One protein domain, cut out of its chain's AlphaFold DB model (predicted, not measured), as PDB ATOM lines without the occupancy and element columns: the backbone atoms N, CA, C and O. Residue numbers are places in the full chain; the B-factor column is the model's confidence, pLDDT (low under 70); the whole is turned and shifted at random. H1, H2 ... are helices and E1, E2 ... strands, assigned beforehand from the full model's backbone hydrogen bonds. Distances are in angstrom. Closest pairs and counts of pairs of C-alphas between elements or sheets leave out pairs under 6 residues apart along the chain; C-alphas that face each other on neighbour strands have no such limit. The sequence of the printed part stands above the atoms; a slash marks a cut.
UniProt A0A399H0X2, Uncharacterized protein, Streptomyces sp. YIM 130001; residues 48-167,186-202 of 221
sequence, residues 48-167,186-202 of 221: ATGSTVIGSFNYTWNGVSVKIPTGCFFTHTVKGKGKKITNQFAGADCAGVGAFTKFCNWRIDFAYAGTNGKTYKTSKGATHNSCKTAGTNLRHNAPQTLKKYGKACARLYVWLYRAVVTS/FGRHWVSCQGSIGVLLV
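AT A GLANCE: This is residues 48 to 167 and 186 to 202 of the 221 residues of an uncharacterized protein of Streptomyces sp. YIM 130001 (UniProt A0A399H0X2). Two antiparallel four-stranded sheets, both twisted, face each other as a sandwich, and the small hairpin E2 and E3 reaches beyond it at one end of the long axis. E6 and E9, the longest strands, run side by side through one sheet, and the short helix H1 lies on the way from E5 to E6. The printed part has 137 residues, with ten named strands and one named helix in the order E1 E2 E3 E4 E5 H1 E6 E7 E8 E9 E10. It is mostly strand and compact, with a radius of gyration of the C-alphas of 16.0 A, and spans 54 by 25 by 25 A.

IN THESE COORDINATES: Find C-alpha 101 at (6.085, 27.206, -25.710); from there E6, residues 101 to 114, runs 34.9 A and bends by 80 degrees at residue 104. Beside it are E7, residues 119 to 123, and E9, residues 150 to 163, 37.1 A long with a bend of 69 degrees at residue 160; E10, residues 189 to 191, ends at C-alpha 191 at (3.988, 20.111, -43.358). For the second sheet, start at C-alpha 48 at (-0.277, 4.400, -38.176), where E1, residues 48 to 53, begins; E4 is residues 72 to 81, 29.5 A, E5 residues 84 to 94, 29.7 A, and E8 residues 138 to 141. E2 is residues 57 to 61, E3 residues 64 to 68 and H1 residues 96 to 100.

HOW THE PARTS SIT: Look first at the sheet E7 E6 E9 E10: N 109 of E6 is 2.9 A from O 155 of E9, N 112 of E6 is 2.8 A from O 121 of E7, and N 156 of E9 is 2.9 A from O 190 of E10. In the sheet E1 E4 E5 E8, find N 50 and O 76 at 2.8 A, N 75 and O 91 at 2.8 A, and N 139 and O 90 at 2.8 A. The strands of the two sheets stand at 34 degrees; the closest C-alphas of E4 and E9 are those of His 76 and Ala 154, 6.2 A. H1 only grazes both sheets, the one with E6 only just, with 5 pairs of C-alphas within 10 A; 0 of 1 O i to N i+4 pairs and 2 of 2 O i to N i+3 pairs are within hydrogen-bond range. In the hairpin E2 and E3, N 59 and O 66 are 2.8 A apart.

THE WHOLE: The C-alphas of Asn 62 and Lys 147 are the two farthest apart, 54.6 A. Residues 168 to 185 are not printed, and C-alphas 167 and 186 are 25.4 A apart across the cut. The link E7 to E8 is long, with 14 residues. Mean pLDDT of the printed part is 71.8; residues 55 to 70, 97, 160 to 167 and 186 to 202 are under 70.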
ATOM      1  N   ALA A  48      -1.603   3.853 -38.030       71.94
ATOM      2  CA  ALA A  48      -0.277   4.400 -38.176       71.94
ATOM      3  C   ALA A  48      -0.182   5.716 -37.418       71.94
ATOM      4  O   ALA A  48      -1.117   6.523 -37.398       71.94
ATOM      5  N   THR A  49       0.972   5.897 -36.799       78.38
ATOM      6  CA  THR A  49       1.346   7.093 -36.062       78.38
ATOM      7  C   THR A  49       2.673   7.570 -36.609       78.38
ATOM      8  O   THR A  49       3.552   6.766 -36.907       78.38
ATOM      9  N   GLY A  50       2.804   8.878 -36.755       70.50
ATOM     10  CA  GLY A  50       4.019   9.513 -37.214       70.50
ATOM     11  C   GLY A  50       4.266  10.814 -36.499       70.50
ATOM     12  O   GLY A  50       3.315  11.545 -36.250       70.50
ATOM     13  N   SER A  51       5.527  11.117 -36.222       74.06
ATOM     14  CA  SER A  51       5.925  12.368 -35.589       74.06
ATOM     15  C   SER A  51       7.044  13.021 -36.386       74.06
ATOM     16  O   SER A  51       7.955  12.348 -36.862       74.06
ATOM     17  N   THR A  52       6.984  14.340 -36.530       73.12
ATOM     18  CA  THR A  52       8.062  15.146 -37.114       73.12
ATOM     19  C   THR A  52       8.499  16.221 -36.134       73.12
ATOM     20  O   THR A  52       7.705  16.669 -35.311       73.12
ATOM     21  N   VAL A  53       9.752  16.659 -36.206       74.69
ATOM     22  CA  VAL A  53      10.225  17.779 -35.385       74.69
ATOM     23  C   VAL A  53       9.586  19.069 -35.900       74.69
ATOM     24  O   VAL A  53       9.622  19.352 -37.097       74.69
ATOM     25  N   ILE A  54       9.015  19.876 -35.003       74.25
ATOM     26  CA  ILE A  54       8.600  21.239 -35.351       74.25
ATOM     27  C   ILE A  54       9.874  22.069 -35.408       74.25
ATOM     28  O   ILE A  54      10.588  22.165 -34.408       74.25
ATOM     29  N   GLY A  55      10.200  22.623 -36.576       63.94
ATOM     30  CA  GLY A  55      11.485  23.287 -36.729       63.94
ATOM     31  C   GLY A  55      11.627  24.497 -35.811       63.94
ATOM     32  O   GLY A  55      10.670  25.201 -35.481       63.94
ATOM     33  N   SER A  56      12.865  24.688 -35.372       64.31
ATOM     34  CA  SER A  56      13.265  25.728 -34.434       64.31
ATOM     35  C   SER A  56      13.855  26.919 -35.178       64.31
ATOM     36  O   SER A  56      14.466  26.771 -36.236       64.31
ATOM     37  N   PHE A  57      13.701  28.107 -34.605       58.94
ATOM     38  CA  PHE A  57      14.463  29.293 -34.978       58.94
ATOM     39  C   PHE A  57      15.402  29.677 -33.831       58.94
ATOM     40  O   PHE A  57      15.125  29.388 -32.666       58.94
ATOM     41  N   ASN A  58      16.537  30.295 -34.155       53.81
ATOM     42  CA  ASN A  58      17.490  30.768 -33.151       53.81
ATOM     43  C   ASN A  58      17.046  32.137 -32.616       53.81
ATOM     44  O   ASN A  58      16.729  33.033 -33.394       53.81
ATOM     45  N   TYR A  59      17.062  32.304 -31.298       47.41
ATOM     46  CA  TYR A  59      16.850  33.567 -30.601       47.41
ATOM     47  C   TYR A  59      18.059  33.855 -29.709       47.41
ATOM     48  O   TYR A  59      18.348  33.081 -28.800       47.41
ATOM     49  N   THR A  60      18.781  34.947 -29.959       46.31
ATOM     50  CA  THR A  60      19.968  35.314 -29.171       46.31
ATOM     51  C   THR A  60      19.609  36.326 -28.086       46.31
ATOM     52  O   THR A  60      19.113  37.411 -28.385       46.31
ATOM     53  N   TRP A  61      19.902  35.997 -26.827       47.50
ATOM     54  CA  TRP A  61      19.733  36.873 -25.668       47.50
ATOM     55  C   TRP A  61      21.063  37.015 -24.920       47.50
ATOM     56  O   TRP A  61      21.623  36.020 -24.475       47.50
ATOM     57  N   ASN A  62      21.599  38.239 -24.822       44.31
ATOM     58  CA  ASN A  62      22.887  38.533 -24.166       44.31
ATOM     59  C   ASN A  62      24.045  37.595 -24.578       44.31
ATOM     60  O   ASN A  62      24.801  37.115 -23.740       44.31
ATOM     61  N   GLY A  63      24.178  37.310 -25.877       60.25
ATOM     62  CA  GLY A  63      25.233  36.431 -26.402       60.25
ATOM     63  C   GLY A  63      24.937  34.930 -26.302       60.25
ATOM     64  O   GLY A  63      25.684  34.133 -26.858       60.25
ATOM     65  N   VAL A  64      23.822  34.532 -25.678       48.88
ATOM     66  CA  VAL A  64      23.363  33.138 -25.617       48.88
ATOM     67  C   VAL A  64      22.285  32.905 -26.674       48.88
ATOM     68  O   VAL A  64      21.201  33.485 -26.614       48.88
ATOM     69  N   SER A  65      22.571  32.053 -27.658       50.44
ATOM     70  CA  SER A  65      21.614  31.657 -28.699       50.44
ATOM     71  C   SER A  65      20.784  30.456 -28.252       50.44
ATOM     72  O   SER A  65      21.314  29.371 -28.034       50.44
ATOM     73  N   VAL A  66      19.469  30.638 -28.148       56.28
ATOM     74  CA  VAL A  66      18.497  29.613 -27.753       56.28
ATOM     75  C   VAL A  66      17.624  29.243 -28.951       56.28
ATOM     76  O   VAL A  66      17.028  30.108 -29.586       56.28
ATOM     77  N   LYS A  67      17.516  27.947 -29.257       58.72
ATOM     78  CA  LYS A  67      16.587  27.429 -30.271       58.72
ATOM     79  C   LYS A  67      15.175  27.340 -29.701       58.72
ATOM     80  O   LYS A  67      14.965  26.758 -28.637       58.72
ATOM     81  N   ILE A  68      14.194  27.888 -30.408       58.78
ATOM     82  CA  ILE A  68      12.795  27.919 -29.973       58.78
ATOM     83  C   ILE A  68      11.896  27.614 -31.180       58.78
ATOM     84  O   ILE A  68      12.084  28.224 -32.226       58.78
ATOM     85  N   PRO A  69      10.902  26.718 -31.064       62.81
ATOM     86  CA  PRO A  69      10.733  25.719 -30.006       62.81
ATOM     87  C   PRO A  69      11.792  24.607 -30.098       62.81
ATOM     88  O   PRO A  69      11.951  23.999 -31.149       62.81
ATOM     89  N   THR A  70      12.477  24.292 -28.995       65.25
ATOM     90  CA  THR A  70      13.286  23.061 -28.890       65.25
ATOM     91  C   THR A  70      12.488  21.996 -28.149       65.25
ATOM     92  O   THR A  70      11.880  22.293 -27.123       65.25
ATOM     93  N   GLY A  71      12.492  20.760 -28.655       72.94
ATOM     94  CA  GLY A  71      11.820  19.629 -28.004       72.94
ATOM     95  C   GLY A  71      10.316  19.531 -28.273       72.94
ATOM     96  O   GLY A  71       9.606  18.914 -27.486       72.94
ATOM     97  N   CYS A  72       9.826  20.137 -29.359       78.56
ATOM     98  CA  CYS A  72       8.450  19.984 -29.826       78.56
ATOM     99  C   CYS A  72       8.384  19.118 -31.087       78.56
ATOM    100  O   CYS A  72       9.091  19.363 -32.066       78.56
ATOM    101  N   PHE A  73       7.474  18.155 -31.080       82.81
ATOM    102  CA  PHE A  73       7.178  17.251 -32.181       82.81
ATOM    103  C   PHE A  73       5.731  17.446 -32.610       82.81
ATOM    104  O   PHE A  73       4.872  17.749 -31.794       82.81
ATOM    105  N   PHE A  74       5.442  17.294 -33.892       84.00
ATOM    106  CA  PHE A  74       4.086  17.258 -34.403       84.00
ATOM    107  C   PHE A  74       3.741  15.824 -34.769       84.00
ATOM    108  O   PHE A  74       4.315  15.263 -35.702       84.00
ATOM    109  N   THR A  75       2.815  15.244 -34.015       82.88
ATOM    110  CA  THR A  75       2.396  13.852 -34.126       82.88
ATOM    111  C   THR A  75       1.061  13.764 -34.845       82.88
ATOM    112  O   THR A  75       0.115  14.479 -34.522       82.88
ATOM    113  N   HIS A  76       0.948  12.849 -35.801       86.38
ATOM    114  CA  HIS A  76      -0.274  12.485 -36.505       86.38
ATOM    115  C   HIS A  76      -0.547  11.001 -36.318       86.38
ATOM    116  O   HIS A  76       0.278  10.163 -36.660       86.38
ATOM    117  N   THR A  77      -1.727  10.671 -35.806       83.19
ATOM    118  CA  THR A  77      -2.196   9.294 -35.657       83.19
ATOM    119  C   THR A  77      -3.467   9.083 -36.463       83.19
ATOM    120  O   THR A  77      -4.400   9.888 -36.418       83.19
ATOM    121  N   VAL A  78      -3.528   7.960 -37.170       83.12
ATOM    122  CA  VAL A  78      -4.708   7.469 -37.882       83.12
ATOM    123  C   VAL A  78      -4.956   6.027 -37.460       83.12
ATOM    124  O   VAL A  78      -4.059   5.196 -37.517       83.12
ATOM    125  N   LYS A  79      -6.185   5.718 -37.056       84.00
ATOM    126  CA  LYS A  79      -6.676   4.373 -36.749       84.00
ATOM    127  C   LYS A  79      -7.864   4.061 -37.651       84.00
ATOM    128  O   LYS A  79      -8.709   4.927 -37.896       84.00
ATOM    129  N   GLY A  80      -7.938   2.837 -38.150       78.19
ATOM    130  CA  GLY A  80      -8.959   2.443 -39.105       78.19
ATOM    131  C   GLY A  80      -8.747   1.061 -39.717       78.19
ATOM    132  O   GLY A  80      -8.007   0.226 -39.219       78.19
ATOM    133  N   LYS A  81      -9.441   0.795 -40.819       76.94
ATOM    134  CA  LYS A  81      -9.224  -0.399 -41.641       76.94
ATOM    135  C   LYS A  81      -9.519  -0.066 -43.096       76.94
ATOM    136  O   LYS A  81     -10.605   0.420 -43.423       76.94
ATOM    137  N   GLY A  82      -8.561  -0.339 -43.982       76.38
ATOM    138  CA  GLY A  82      -8.684  -0.040 -45.407       76.38
ATOM    139  C   GLY A  82      -8.993   1.441 -45.648       76.38
ATOM    140  O   GLY A  82      -8.200   2.306 -45.309       76.38
ATOM    141  N   LYS A  83     -10.165   1.755 -46.212       80.25
ATOM    142  CA  LYS A  83     -10.595   3.148 -46.453       80.25
ATOM    143  C   LYS A  83     -11.325   3.792 -45.268       80.25
ATOM    144  O   LYS A  83     -11.610   4.986 -45.323       80.25
ATOM    145  N   LYS A  84     -11.687   3.028 -44.235       83.44
ATOM    146  CA  LYS A  84     -12.468   3.516 -43.092       83.44
ATOM    147  C   LYS A  84     -11.529   4.006 -41.997       83.44
ATOM    148  O   LYS A  84     -10.764   3.216 -41.459       83.44
ATOM    149  N   ILE A  85     -11.618   5.283 -41.645       86.12
ATOM    150  CA  ILE A  85     -10.928   5.891 -40.505       86.12
ATOM    151  C   ILE A  85     -11.898   5.900 -39.322       86.12
ATOM    152  O   ILE A  85     -12.980   6.480 -39.419       86.12
ATOM    153  N   THR A  86     -11.515   5.262 -38.219       86.81
ATOM    154  CA  THR A  86     -12.281   5.240 -36.963       86.81
ATOM    155  C   THR A  86     -11.819   6.315 -35.995       86.81
ATOM    156  O   THR A  86     -12.639   6.880 -35.285       86.81
ATOM    157  N   ASN A  87     -10.525   6.625 -35.972       84.31
ATOM    158  CA  ASN A  87      -9.986   7.715 -35.171       84.31
ATOM    159  C   ASN A  87      -8.832   8.369 -35.925       84.31
ATOM    160  O   ASN A  87      -8.002   7.689 -36.522       84.31
ATOM    161  N   GLN A  88      -8.772   9.690 -35.911       87.44
ATOM    162  CA  GLN A  88      -7.652  10.426 -36.462       87.44
ATOM    163  C   GLN A  88      -7.446  11.685 -35.646       87.44
ATOM    164  O   GLN A  88      -8.382  12.456 -35.438       87.44
ATOM    165  N   PHE A  89      -6.209  11.914 -35.233       89.88
ATOM    166  CA  PHE A  89      -5.839  13.132 -34.540       89.88
ATOM    167  C   PHE A  89      -4.426  13.548 -34.896       89.88
ATOM    168  O   PHE A  89      -3.586  12.710 -35.211       89.88
ATOM    169  N   ALA A  90      -4.167  14.844 -34.840       87.00
ATOM    170  CA  ALA A  90      -2.815  15.358 -34.872       87.00
ATOM    171  C   ALA A  90      -2.662  16.477 -33.861       87.00
ATOM    172  O   ALA A  90      -3.603  17.242 -33.634       87.00
ATOM    173  N   GLY A  91      -1.481  16.564 -33.274       86.19
ATOM    174  CA  GLY A  91      -1.169  17.575 -32.291       86.19
ATOM    175  C   GLY A  91       0.319  17.807 -32.154       86.19
ATOM    176  O   GLY A  91       1.130  17.068 -32.711       86.19
ATOM    177  N   ALA A  92       0.662  18.882 -31.461       84.75
ATOM    178  CA  ALA A  92       2.035  19.141 -31.078       84.75
ATOM    179  C   ALA A  92       2.283  18.583 -29.675       84.75
ATOM    180  O   ALA A  92       1.573  18.933 -28.740       84.75
ATOM    181  N   ASP A  93       3.306  17.751 -29.546       83.75
ATOM    182  CA  ASP A  93       3.775  17.162 -28.302       83.75
ATOM    183  C   ASP A  93       5.121  17.796 -27.961       83.75
ATOM    184  O   ASP A  93       6.083  17.694 -28.723       83.75
ATOM    185  N   CYS A  94       5.200  18.489 -26.829       81.06
ATOM    186  CA  CYS A  94       6.415  19.183 -26.417       81.06
ATOM    187  C   CYS A  94       6.914  18.667 -25.073       81.06
ATOM    188  O   CYS A  94       6.133  18.518 -24.137       81.06
ATOM    189  N   ALA A  95       8.225  18.462 -24.970       77.62
ATOM    190  CA  ALA A  95       8.904  18.015 -23.760       77.62
ATOM    191  C   ALA A  95       9.964  19.029 -23.299       77.62
ATOM    192  O   ALA A  95      10.451  19.858 -24.076       77.62
ATOM    193  N   GLY A  96      10.324  18.967 -22.014       76.88
ATOM    194  CA  GLY A  96      11.313  19.858 -21.405       76.88
ATOM    195  C   GLY A  96      10.917  21.335 -21.509       76.88
ATOM    196  O   GLY A  96       9.759  21.694 -21.307       76.88
ATOM    197  N   VAL A  97      11.869  22.199 -21.874       68.31
ATOM    198  CA  VAL A  97      11.624  23.645 -22.062       68.31
ATOM    199  C   VAL A  97      10.604  23.944 -23.168       68.31
ATOM    200  O   VAL A  97       9.897  24.950 -23.108       68.31
ATOM    201  N   GLY A  98      10.466  23.043 -24.146       70.62
ATOM    202  CA  GLY A  98       9.479  23.152 -25.217       70.62
ATOM    203  C   GLY A  98       8.041  23.121 -24.703       70.62
ATOM    204  O   GLY A  98       7.176  23.758 -25.305       70.62
ATOM    205  N   ALA A  99       7.786  22.457 -23.567       74.69
ATOM    206  CA  ALA A  99       6.458  22.349 -22.962       74.69
ATOM    207  C   ALA A  99       5.864  23.709 -22.564       74.69
ATOM    208  O   ALA A  99       4.648  23.849 -22.513       74.69
ATOM    209  N   PHE A 100       6.698  24.733 -22.351       72.38
ATOM    210  CA  PHE A 100       6.253  26.093 -22.032       72.38
ATOM    211  C   PHE A 100       6.055  26.976 -23.271       72.38
ATOM    212  O   PHE A 100       5.654  28.136 -23.155       72.38
ATOM    213  N   THR A 101       6.320  26.457 -24.473       75.44
ATOM    214  CA  THR A 101       6.085  27.206 -25.710       75.44
ATOM    215  C   THR A 101       4.590  27.343 -25.957       75.44
ATOM    216  O   THR A 101       3.838  26.384 -25.797       75.44
ATOM    217  N   LYS A 102       4.145  28.523 -26.392       79.62
ATOM    218  CA  LYS A 102       2.771  28.758 -26.839       79.62
ATOM    219  C   LYS A 102       2.733  28.980 -28.347       79.62
ATOM    220  O   LYS A 102       3.534  29.747 -28.880       79.62
ATOM    221  N   PHE A 103       1.785  28.337 -29.022       80.44
ATOM    222  CA  PHE A 103       1.445  28.639 -30.412       80.44
ATOM    223  C   PHE A 103       0.227  29.552 -30.424       80.44
ATOM    224  O   PHE A 103      -0.786  29.261 -29.785       80.44
ATOM    225  N   CYS A 104       0.345  30.668 -31.129       79.31
ATOM    226  CA  CYS A 104      -0.706  31.660 -31.294       79.31
ATOM    227  C   CYS A 104      -1.125  31.686 -32.752       79.31
ATOM    228  O   CYS A 104      -0.255  31.628 -33.622       79.31
ATOM    229  N   ASN A 105      -2.430  31.818 -33.000       82.75
ATOM    230  CA  ASN A 105      -2.994  31.709 -34.337       82.75
ATOM    231  C   ASN A 105      -2.502  30.386 -34.960       82.75
ATOM    232  O   ASN A 105      -1.497  30.316 -35.668       82.75
ATOM    233  N   TRP A 106      -3.136  29.282 -34.590       82.62
ATOM    234  CA  TRP A 106      -2.730  27.976 -35.095       82.62
ATOM    235  C   TRP A 106      -3.898  27.242 -35.732       82.62
ATOM    236  O   TRP A 106      -5.059  27.439 -35.373       82.62
ATOM    237  N   ARG A 107      -3.585  26.399 -36.713       86.62
ATOM    238  CA  ARG A 107      -4.553  25.560 -37.420       86.62
ATOM    239  C   ARG A 107      -3.902  24.236 -37.787       86.62
ATOM    240  O   ARG A 107      -2.758  24.208 -38.227       86.62
ATOM    241  N   ILE A 108      -4.646  23.145 -37.648       87.00
ATOM    242  CA  ILE A 108      -4.207  21.818 -38.086       87.00
ATOM    243  C   ILE A 108      -5.127  21.345 -39.204       87.00
ATOM    244  O   ILE A 108      -6.331  21.219 -38.989       87.00
ATOM    245  N   ASP A 109      -4.574  21.023 -40.368       88.06
ATOM    246  CA  ASP A 109      -5.319  20.495 -41.513       88.06
ATOM    247  C   ASP A 109      -4.930  19.038 -41.788       88.06
ATOM    248  O   ASP A 109      -3.762  18.675 -41.685       88.06
ATOM    249  N   PHE A 110      -5.889  18.206 -42.198       88.56
ATOM    250  CA  PHE A 110      -5.614  16.844 -42.669       88.56
ATOM    251  C   PHE A 110      -5.736  16.793 -44.189       88.56
ATOM    252  O   PHE A 110      -6.792  17.111 -44.730       88.56
ATOM    253  N   ALA A 111      -4.683  16.376 -44.884       87.12
ATOM    254  CA  ALA A 111      -4.667  16.205 -46.332       87.12
ATOM    255  C   ALA A 111      -4.611  14.717 -46.693       87.12
ATOM    256  O   ALA A 111      -3.852  13.958 -46.099       87.12
ATOM    257  N   TYR A 112      -5.396  14.306 -47.685       86.31
ATOM    258  CA  TYR A 112      -5.427  12.936 -48.188       86.31
ATOM    259  C   TYR A 112      -5.020  12.927 -49.651       86.31
ATOM    260  O   TYR A 112      -5.643  13.597 -50.482       86.31
ATOM    261  N   ALA A 113      -3.987  12.156 -49.961       83.50
ATOM    262  CA  ALA A 113      -3.485  11.940 -51.305       83.50
ATOM    263  C   ALA A 113      -3.784  10.518 -51.770       83.50
ATOM    264  O   ALA A 113      -3.803   9.588 -50.969       83.50
ATOM    265  N   GLY A 114      -4.053  10.352 -53.064       79.38
ATOM    266  CA  GLY A 114      -4.198   9.032 -53.670       79.38
ATOM    267  C   GLY A 114      -2.856   8.307 -53.794       79.38
ATOM    268  O   GLY A 114      -1.798   8.874 -53.516       79.38
ATOM    269  N   THR A 115      -2.882   7.069 -54.281       79.75
ATOM    270  CA  THR A 115      -1.669   6.316 -54.662       79.75
ATOM    271  C   THR A 115      -0.853   7.011 -55.755       79.75
ATOM    272  O   THR A 115       0.359   6.860 -55.811       79.75
ATOM    273  N   ASN A 116      -1.496   7.848 -56.568       80.12
ATOM    274  CA  ASN A 116      -0.861   8.699 -57.574       80.12
ATOM    275  C   ASN A 116      -0.225   9.986 -57.004       80.12
ATOM    276  O   ASN A 116       0.095  10.894 -57.767       80.12
ATOM    277  N   GLY A 117      -0.148  10.136 -55.677       72.19
ATOM    278  CA  GLY A 117       0.421  11.311 -55.009       72.19
ATOM    279  C   GLY A 117      -0.443  12.579 -55.056       72.19
ATOM    280  O   GLY A 117      -0.139  13.552 -54.367       72.19
ATOM    281  N   LYS A 118      -1.558  12.593 -55.802       82.50
ATOM    282  CA  LYS A 118      -2.428  13.773 -55.906       82.50
ATOM    283  C   LYS A 118      -3.324  13.895 -54.676       82.50
ATOM    284  O   LYS A 118      -4.097  12.983 -54.366       82.50
ATOM    285  N   THR A 119      -3.252  15.042 -53.996       85.44
ATOM    286  CA  THR A 119      -4.169  15.380 -52.895       85.44
ATOM    287  C   THR A 119      -5.582  15.533 -53.449       85.44
ATOM    288  O   THR A 119      -5.811  16.360 -54.324       85.44
ATOM    289  N   TYR A 120      -6.530  14.739 -52.953       86.12
ATOM    290  CA  TYR A 120      -7.925  14.761 -53.413       86.12
ATOM    291  C   TYR A 120      -8.898  15.293 -52.357       86.12
ATOM    292  O   TYR A 120     -10.048  15.592 -52.672       86.12
ATOM    293  N   LYS A 121      -8.475  15.365 -51.091       88.00
ATOM    294  CA  LYS A 121      -9.290  15.893 -49.997       88.00
ATOM    295  C   LYS A 121      -8.403  16.612 -48.995       88.00
ATOM    296  O   LYS A 121      -7.334  16.123 -48.636       88.00
ATOM    297  N   THR A 122      -8.874  17.747 -48.495       90.25
ATOM    298  CA  THR A 122      -8.276  18.425 -47.344       90.25
ATOM    299  C   THR A 122      -9.378  18.772 -46.356       90.25
ATOM    300  O   THR A 122     -10.303  19.506 -46.684       90.25
ATOM    301  N   SER A 123      -9.298  18.209 -45.153       90.06
ATOM    302  CA  SER A 123     -10.132  18.595 -44.020       90.06
ATOM    303  C   SER A 123      -9.442  19.751 -43.310       90.06
ATOM    304  O   SER A 123      -8.488  19.533 -42.555       90.06
ATOM    305  N   LYS A 124      -9.895  20.977 -43.581       90.44
ATOM    306  CA  LYS A 124      -9.377  22.178 -42.920       90.44
ATOM    307  C   LYS A 124      -9.860  22.235 -41.470       90.44
ATOM    308  O   LYS A 124     -11.023  21.943 -41.199       90.44
ATOM    309  N   GLY A 125      -8.952  22.538 -40.550       88.75
ATOM    310  CA  GLY A 125      -9.276  22.747 -39.141       88.75
ATOM    311  C   GLY A 125      -9.813  24.147 -38.870       88.75
ATOM    312  O   GLY A 125      -9.686  25.046 -39.701       88.75
ATOM    313  N   ALA A 126     -10.382  24.334 -37.682       87.94
ATOM    314  CA  ALA A 126     -10.670  25.667 -37.176       87.94
ATOM    315  C   ALA A 126      -9.356  26.404 -36.890       87.94
ATOM    316  O   ALA A 126      -8.377  25.803 -36.439       87.94
ATOM    317  N   THR A 127      -9.343  27.704 -37.166       86.25
ATOM    318  CA  THR A 127      -8.216  28.556 -36.796       86.25
ATOM    319  C   THR A 127      -8.406  29.016 -35.357       86.25
ATOM    320  O   THR A 127      -9.417  29.630 -35.027       86.25
ATOM    321  N   HIS A 128      -7.442  28.704 -34.497       84.94
ATOM    322  CA  HIS A 128      -7.446  29.108 -33.098       84.94
ATOM    323  C   HIS A 128      -6.651  30.399 -32.934       84.94
ATOM    324  O   HIS A 128      -5.422  30.370 -32.897       84.94
ATOM    325  N   ASN A 129      -7.356  31.525 -32.804       83.81
ATOM    326  CA  ASN A 129      -6.739  32.852 -32.682       83.81
ATOM    327  C   ASN A 129      -6.070  33.089 -31.311       83.81
ATOM    328  O   ASN A 129      -5.242  33.978 -31.142       83.81
ATOM    329  N   SER A 130      -6.407  32.277 -30.306       81.19
ATOM    330  CA  SER A 130      -5.806  32.342 -28.974       81.19
ATOM    331  C   SER A 130      -4.443  31.650 -28.920       81.19
ATOM    332  O   SER A 130      -4.253  30.591 -29.522       81.19
ATOM    333  N   CYS A 131      -3.538  32.165 -28.090       80.44
ATOM    334  CA  CYS A 131      -2.303  31.470 -27.738       80.44
ATOM    335  C   CYS A 131      -2.581  30.295 -26.798       80.44
ATOM    336  O   CYS A 131      -3.084  30.492 -25.692       80.44
ATOM    337  N   LYS A 132      -2.188  29.086 -27.196       80.44
ATOM    338  CA  LYS A 132      -2.252  27.892 -26.346       80.44
ATOM    339  C   LYS A 132      -0.893  27.234 -26.234       80.44
ATOM    340  O   LYS A 132      -0.077  27.317 -27.152       80.44
ATOM    341  N   THR A 133      -0.652  26.592 -25.098       80.06
ATOM    342  CA  THR A 133       0.557  25.801 -24.875       80.06
ATOM    343  C   THR A 133       0.669  24.737 -25.959       80.06
ATOM    344  O   THR A 133      -0.312  24.055 -26.257       80.06
ATOM    345  N   ALA A 134       1.849  24.617 -26.560       75.19
ATOM    346  CA  ALA A 134       2.098  23.793 -27.731       75.19
ATOM    347  C   ALA A 134       1.648  22.342 -27.509       75.19
ATOM    348  O   ALA A 134       0.897  21.831 -28.333       75.19
ATOM    349  N   GLY A 135       1.951  21.776 -26.334       73.00
ATOM    350  CA  GLY A 135       1.523  20.435 -25.902       73.00
ATOM    351  C   GLY A 135       0.006  20.196 -25.821       73.00
ATOM    352  O   GLY A 135      -0.427  19.066 -25.652       73.00
ATOM    353  N   THR A 136      -0.821  21.244 -25.906       76.94
ATOM    354  CA  THR A 136      -2.296  21.141 -25.831       76.94
ATOM    355  C   THR A 136      -2.988  21.350 -27.172       76.94
ATOM    356  O   THR A 136      -4.217  21.298 -27.263       76.94
ATOM    357  N   ASN A 137      -2.217  21.614 -28.227       81.12
ATOM    358  CA  ASN A 137      -2.763  21.865 -29.549       81.12
ATOM    359  C   ASN A 137      -3.031  20.530 -30.220       81.12
ATOM    360  O   ASN A 137      -2.163  19.976 -30.884       81.12
ATOM    361  N   LEU A 138      -4.242  20.023 -30.018       87.06
ATOM    362  CA  LEU A 138      -4.700  18.748 -30.538       87.06
ATOM    363  C   LEU A 138      -5.954  18.967 -31.375       87.06
ATOM    364  O   LEU A 138      -6.891  19.653 -30.964       87.06
ATOM    365  N   ARG A 139      -5.984  18.356 -32.554       89.81
ATOM    366  CA  ARG A 139      -7.169  18.305 -33.399       89.81
ATOM    367  C   ARG A 139      -7.566  16.862 -33.634       89.81
ATOM    368  O   ARG A 139      -6.783  16.091 -34.182       89.81
ATOM    369  N   HIS A 140      -8.821  16.555 -33.338       90.62
ATOM    370  CA  HIS A 140      -9.467  15.315 -33.746       90.62
ATOM    371  C   HIS A 140     -10.251  15.523 -35.038       90.62
ATOM    372  O   HIS A 140     -10.785  16.602 -35.303       90.62
ATOM    373  N   ASN A 141     -10.321  14.476 -35.847       88.38
ATOM    374  CA  ASN A 141     -11.170  14.427 -37.020       88.38
ATOM    375  C   ASN A 141     -12.260  13.380 -36.821       88.38
ATOM    376  O   ASN A 141     -12.012  12.329 -36.228       88.38
ATOM    377  N   ALA A 142     -13.451  13.654 -37.348       88.44
ATOM    378  CA  ALA A 142     -14.557  12.717 -37.251       88.44
ATOM    379  C   ALA A 142     -14.241  11.400 -37.992       88.44
ATOM    380  O   ALA A 142     -13.549  11.425 -39.025       88.44
ATOM    381  N   PRO A 143     -14.767  10.258 -37.508       88.25
ATOM    382  CA  PRO A 143     -14.725   9.002 -38.240       88.25
ATOM    383  C   PRO A 143     -15.321   9.179 -39.639       88.25
ATOM    384  O   PRO A 143     -16.345   9.835 -39.817       88.25
ATOM    385  N   GLN A 144     -14.676   8.608 -40.649       88.94
ATOM    386  CA  GLN A 144     -15.092   8.792 -42.039       88.94
ATOM    387  C   GLN A 144     -14.578   7.671 -42.934       88.94
ATOM    388  O   GLN A 144     -13.557   7.043 -42.654       88.94
ATOM    389  N   THR A 145     -15.240   7.482 -44.071       88.00
ATOM    390  CA  THR A 145     -14.772   6.586 -45.131       88.00
ATOM    391  C   THR A 145     -14.172   7.402 -46.268       88.00
ATOM    392  O   THR A 145     -14.803   8.308 -46.817       88.00
ATOM    393  N   LEU A 146     -12.932   7.089 -46.629       86.50
ATOM    394  CA  LEU A 146     -12.211   7.748 -47.704       86.50
ATOM    395  C   LEU A 146     -12.628   7.216 -49.077       86.50
ATOM    396  O   LEU A 146     -12.898   6.030 -49.261       86.50
ATOM    397  N   LYS A 147     -12.644   8.108 -50.075       85.50
ATOM    398  CA  LYS A 147     -12.995   7.755 -51.460       85.50
ATOM    399  C   LYS A 147     -11.900   6.923 -52.133       85.50
ATOM    400  O   LYS A 147     -12.210   6.028 -52.915       85.50
ATOM    401  N   LYS A 148     -10.628   7.210 -51.831       83.12
ATOM    402  CA  LYS A 148      -9.456   6.591 -52.462       83.12
ATOM    403  C   LYS A 148      -8.456   6.103 -51.416       83.12
ATOM    404  O   LYS A 148      -8.283   6.739 -50.377       83.12
ATOM    405  N   TYR A 149      -7.796   4.997 -51.744       79.19
ATOM    406  CA  TYR A 149      -6.588   4.516 -51.079       79.19
ATOM    407  C   TYR A 149      -5.407   5.456 -51.366       79.19
ATOM    408  O   TYR A 149      -5.383   6.115 -52.411       79.19
ATOM    409  N   GLY A 150      -4.448   5.528 -50.446       80.56
ATOM    410  CA  GLY A 150      -3.293   6.418 -50.554       80.56
ATOM    411  C   GLY A 150      -2.820   6.931 -49.198       80.56
ATOM    412  O   GLY A 150      -2.990   6.235 -48.207       80.56
ATOM    413  N   LYS A 151      -2.226   8.127 -49.170       80.06
ATOM    414  CA  LYS A 151      -1.535   8.717 -48.014       80.06
ATOM    415  C   LYS A 151      -2.430   9.688 -47.246       80.06
ATOM    416  O   LYS A 151      -3.151  10.482 -47.853       80.06
ATOM    417  N   ALA A 152      -2.334   9.684 -45.922       81.50
ATOM    418  CA  ALA A 152      -2.885  10.732 -45.065       81.50
ATOM    419  C   ALA A 152      -1.739  11.543 -44.447       81.50
ATOM    420  O   ALA A 152      -0.817  10.956 -43.900       81.50
ATOM    421  N   CYS A 153      -1.822  12.869 -44.522       80.38
ATOM    422  CA  CYS A 153      -0.898  13.808 -43.893       80.38
ATOM    423  C   CYS A 153      -1.653  14.744 -42.949       80.38
ATOM    424  O   CYS A 153      -2.795  15.122 -43.224       80.38
ATOM    425  N   ALA A 154      -0.969  15.220 -41.913       84.06
ATOM    426  CA  ALA A 154      -1.384  16.381 -41.142       84.06
ATOM    427  C   ALA A 154      -0.438  17.566 -41.396       84.06
ATOM    428  O   ALA A 154       0.764  17.402 -41.609       84.06
ATOM    429  N   ARG A 155      -1.000  18.771 -41.408       84.44
ATOM    430  CA  ARG A 155      -0.288  20.030 -41.635       84.44
ATOM    431  C   ARG A 155      -0.565  20.959 -40.474       84.44
ATOM    432  O   ARG A 155      -1.731  21.212 -40.176       84.44
ATOM    433  N   LEU A 156       0.492  21.461 -39.856       82.56
ATOM    434  CA  LEU A 156       0.418  22.451 -38.799       82.56
ATOM    435  C   LEU A 156       0.741  23.829 -39.384       82.56
ATOM    436  O   LEU A 156       1.802  24.052 -39.963       82.56
ATOM    437  N   TYR A 157      -0.183  24.758 -39.197       81.12
ATOM    438  CA  TYR A 157      -0.016  26.166 -39.513       81.12
ATOM    439  C   TYR A 157       0.091  26.914 -38.194       81.12
ATOM    440  O   TYR A 157      -0.810  26.817 -37.362       81.12
ATOM    441  N   VAL A 158       1.195  27.629 -37.998       78.12
ATOM    442  CA  VAL A 158       1.415  28.510 -36.851       78.12
ATOM    443  C   VAL A 158       1.942  29.817 -37.407       78.12
ATOM    444  O   VAL A 158       2.966  29.815 -38.084       78.12
ATOM    445  N   TRP A 159       1.249  30.919 -37.134       74.31
ATOM    446  CA  TRP A 159       1.730  32.236 -37.556       74.31
ATOM    447  C   TRP A 159       2.666  32.862 -36.515       74.31
ATOM    448  O   TRP A 159       3.572  33.601 -36.885       74.31
ATOM    449  N   LEU A 160       2.484  32.570 -35.218       67.88
ATOM    450  CA  LEU A 160       3.278  33.177 -34.144       67.88
ATOM    451  C   LEU A 160       3.657  32.174 -33.045       67.88
ATOM    452  O   LEU A 160       2.813  31.451 -32.508       67.88
ATOM    453  N   TYR A 161       4.931  32.207 -32.650       65.19
ATOM    454  CA  TYR A 161       5.469  31.478 -31.501       65.19
ATOM    455  C   TYR A 161       5.697  32.444 -30.347       65.19
ATOM    456  O   TYR A 161       6.344  33.476 -30.516       65.19
ATOM    457  N   ARG A 162       5.213  32.095 -29.154       60.38
ATOM    458  CA  ARG A 162       5.540  32.825 -27.929       60.38
ATOM    459  C   ARG A 162       6.237  31.884 -26.964       60.38
ATOM    460  O   ARG A 162       5.613  30.992 -26.391       60.38
ATOM    461  N   ALA A 163       7.535  32.087 -26.790       56.94
ATOM    462  CA  ALA A 163       8.279  31.397 -25.755       56.94
ATOM    463  C   ALA A 163       8.036  32.080 -24.414       56.94
ATOM    464  O   ALA A 163       8.177  33.296 -24.290       56.94
ATOM    465  N   VAL A 164       7.688  31.294 -23.401       47.72
ATOM    466  CA  VAL A 164       7.691  31.756 -22.014       47.72
ATOM    467  C   VAL A 164       9.134  31.648 -21.507       47.72
ATOM    468  O   VAL A 164       9.450  30.847 -20.642       47.72
ATOM    469  N   VAL A 165      10.042  32.454 -22.072       45.78
ATOM    470  CA  VAL A 165      11.372  32.724 -21.472       45.78
ATOM    471  C   VAL A 165      11.242  33.833 -20.414       45.78
ATOM    472  O   VAL A 165      12.193  34.509 -20.064       45.78
ATOM    473  N   THR A 166      10.032  34.060 -19.903       41.66
ATOM    474  CA  THR A 166       9.735  35.063 -18.873       41.66
ATOM    475  C   THR A 166       9.609  34.455 -17.478       41.66
ATOM    476  O   THR A 166       9.331  35.183 -16.539       41.66
ATOM    477  N   SER A 167       9.781  33.137 -17.315       33.56
ATOM    478  CA  SER A 167       9.661  32.481 -16.000       33.56
ATOM    479  C   SER A 167      10.996  32.120 -15.350       33.56
ATOM    480  O   SER A 167      10.986  31.674 -14.211       33.56
ATOM    481  N   PHE A 186       7.497  34.627 -41.986       31.31
ATOM    482  CA  PHE A 186       6.340  34.439 -41.081       31.31
ATOM    483  C   PHE A 186       5.218  33.529 -41.640       31.31
ATOM    484  O   PHE A 186       4.128  33.436 -41.075       31.31
ATOM    485  N   GLY A 187       5.492  32.811 -42.733       28.58
ATOM    486  CA  GLY A 187       4.593  31.862 -43.393       28.58
ATOM    487  C   GLY A 187       5.075  30.411 -43.348       28.58
ATOM    488  O   GLY A 187       4.766  29.650 -44.264       28.58
ATOM    489  N   ARG A 188       5.859  29.997 -42.341       44.09
ATOM    490  CA  ARG A 188       6.361  28.613 -42.280       44.09
ATOM    491  C   ARG A 188       5.236  27.624 -41.968       44.09
ATOM    492  O   ARG A 188       4.860  27.374 -40.826       44.09
ATOM    493  N   HIS A 189       4.687  27.065 -43.039       40.78
ATOM    494  CA  HIS A 189       3.804  25.911 -43.017       40.78
ATOM    495  C   HIS A 189       4.627  24.689 -42.607       40.78
ATOM    496  O   HIS A 189       5.451  24.208 -43.383       40.78
ATOM    497  N   TRP A 190       4.390  24.150 -41.414       44.06
ATOM    498  CA  TRP A 190       5.014  22.892 -41.014       44.06
ATOM    499  C   TRP A 190       4.169  21.752 -41.558       44.06
ATOM    500  O   TRP A 190       3.135  21.349 -41.018       44.06
ATOM    501  N   VAL A 191       4.596  21.261 -42.713       41.69
ATOM    502  CA  VAL A 191       3.988  20.111 -43.358       41.69
ATOM    503  C   VAL A 191       4.690  18.873 -42.817       41.69
ATOM    504  O   VAL A 191       5.776  18.518 -43.267       41.69
ATOM    505  N   SER A 192       4.039  18.151 -41.905       43.19
ATOM    506  CA  SER A 192       4.460  16.798 -41.513       43.19
ATOM    507  C   SER A 192       4.155  15.769 -42.608       43.19
ATOM    508  O   SER A 192       3.607  14.701 -42.354       43.19
ATOM    509  N   CYS A 193       4.488  16.108 -43.851       47.69
ATOM    510  CA  CYS A 193       4.697  15.145 -44.924       47.69
ATOM    511  C   CYS A 193       6.202  14.983 -45.230       47.69
ATOM    512  O   CYS A 193       6.525  14.198 -46.112       47.69
ATOM    513  N   GLN A 194       7.104  15.728 -44.561       32.06
ATOM    514  CA  GLN A 194       8.545  15.755 -44.876       32.06
ATOM    515  C   GLN A 194       9.420  14.750 -44.109       32.06
ATOM    516  O   GLN A 194      10.625  14.708 -44.304       32.06
ATOM    517  N   GLY A 195       8.816  13.877 -43.315       31.12
ATOM    518  CA  GLY A 195       9.415  12.606 -42.925       31.12
ATOM    519  C   GLY A 195       8.324  11.569 -43.089       31.12
ATOM    520  O   GLY A 195       7.356  11.601 -42.347       31.12
ATOM    521  N   SER A 196       8.396  10.794 -44.162       30.03
ATOM    522  CA  SER A 196       7.721   9.528 -44.464       30.03
ATOM    523  C   SER A 196       6.642   8.961 -43.524       30.03
ATOM    524  O   SER A 196       6.670   7.778 -43.215       30.03
ATOM    525  N   ILE A 197       5.619   9.718 -43.132       38.50
ATOM    526  CA  ILE A 197       4.394   9.136 -42.565       38.50
ATOM    527  C   ILE A 197       3.219   9.486 -43.471       38.50
ATOM    528  O   ILE A 197       2.211  10.073 -43.093       38.50
ATOM    529  N   GLY A 198       3.365   9.109 -44.739       35.44
ATOM    530  CA  GLY A 198       2.210   8.838 -45.571       35.44
ATOM    531  C   GLY A 198       1.715   7.449 -45.214       35.44
ATOM    532  O   GLY A 198       2.260   6.477 -45.720       35.44
ATOM    533  N   VAL A 199       0.697   7.352 -44.359       46.12
ATOM    534  CA  VAL A 199       0.032   6.071 -44.085       46.12
ATOM    535  C   VAL A 199      -0.539   5.569 -45.399       46.12
ATOM    536  O   VAL A 199      -1.537   6.119 -45.859       46.12
ATOM    537  N   LEU A 200       0.117   4.599 -46.037       43.59
ATOM    538  CA  LEU A 200      -0.389   3.995 -47.256       43.59
ATOM    539  C   LEU A 200      -1.568   3.122 -46.841       43.59
ATOM    540  O   LEU A 200      -1.410   2.015 -46.336       43.59
ATOM    541  N   LEU A 201      -2.775   3.638 -47.031       48.34
ATOM    542  CA  LEU A 201      -3.954   2.795 -47.052       48.34
ATOM    543  C   LEU A 201      -3.794   1.944 -48.309       48.34
ATOM    544  O   LEU A 201      -4.091   2.416 -49.404       48.34
ATOM    545  N   VAL A 202      -3.221   0.751 -48.172       36.00
ATOM    546  CA  VAL A 202      -3.041  -0.186 -49.284       36.00
ATOM    547  C   VAL A 202      -4.331  -0.979 -49.460       36.00
ATOM    548  O   VAL A 202      -5.026  -1.316 -48.498       36.00
TER     549      VAL A 202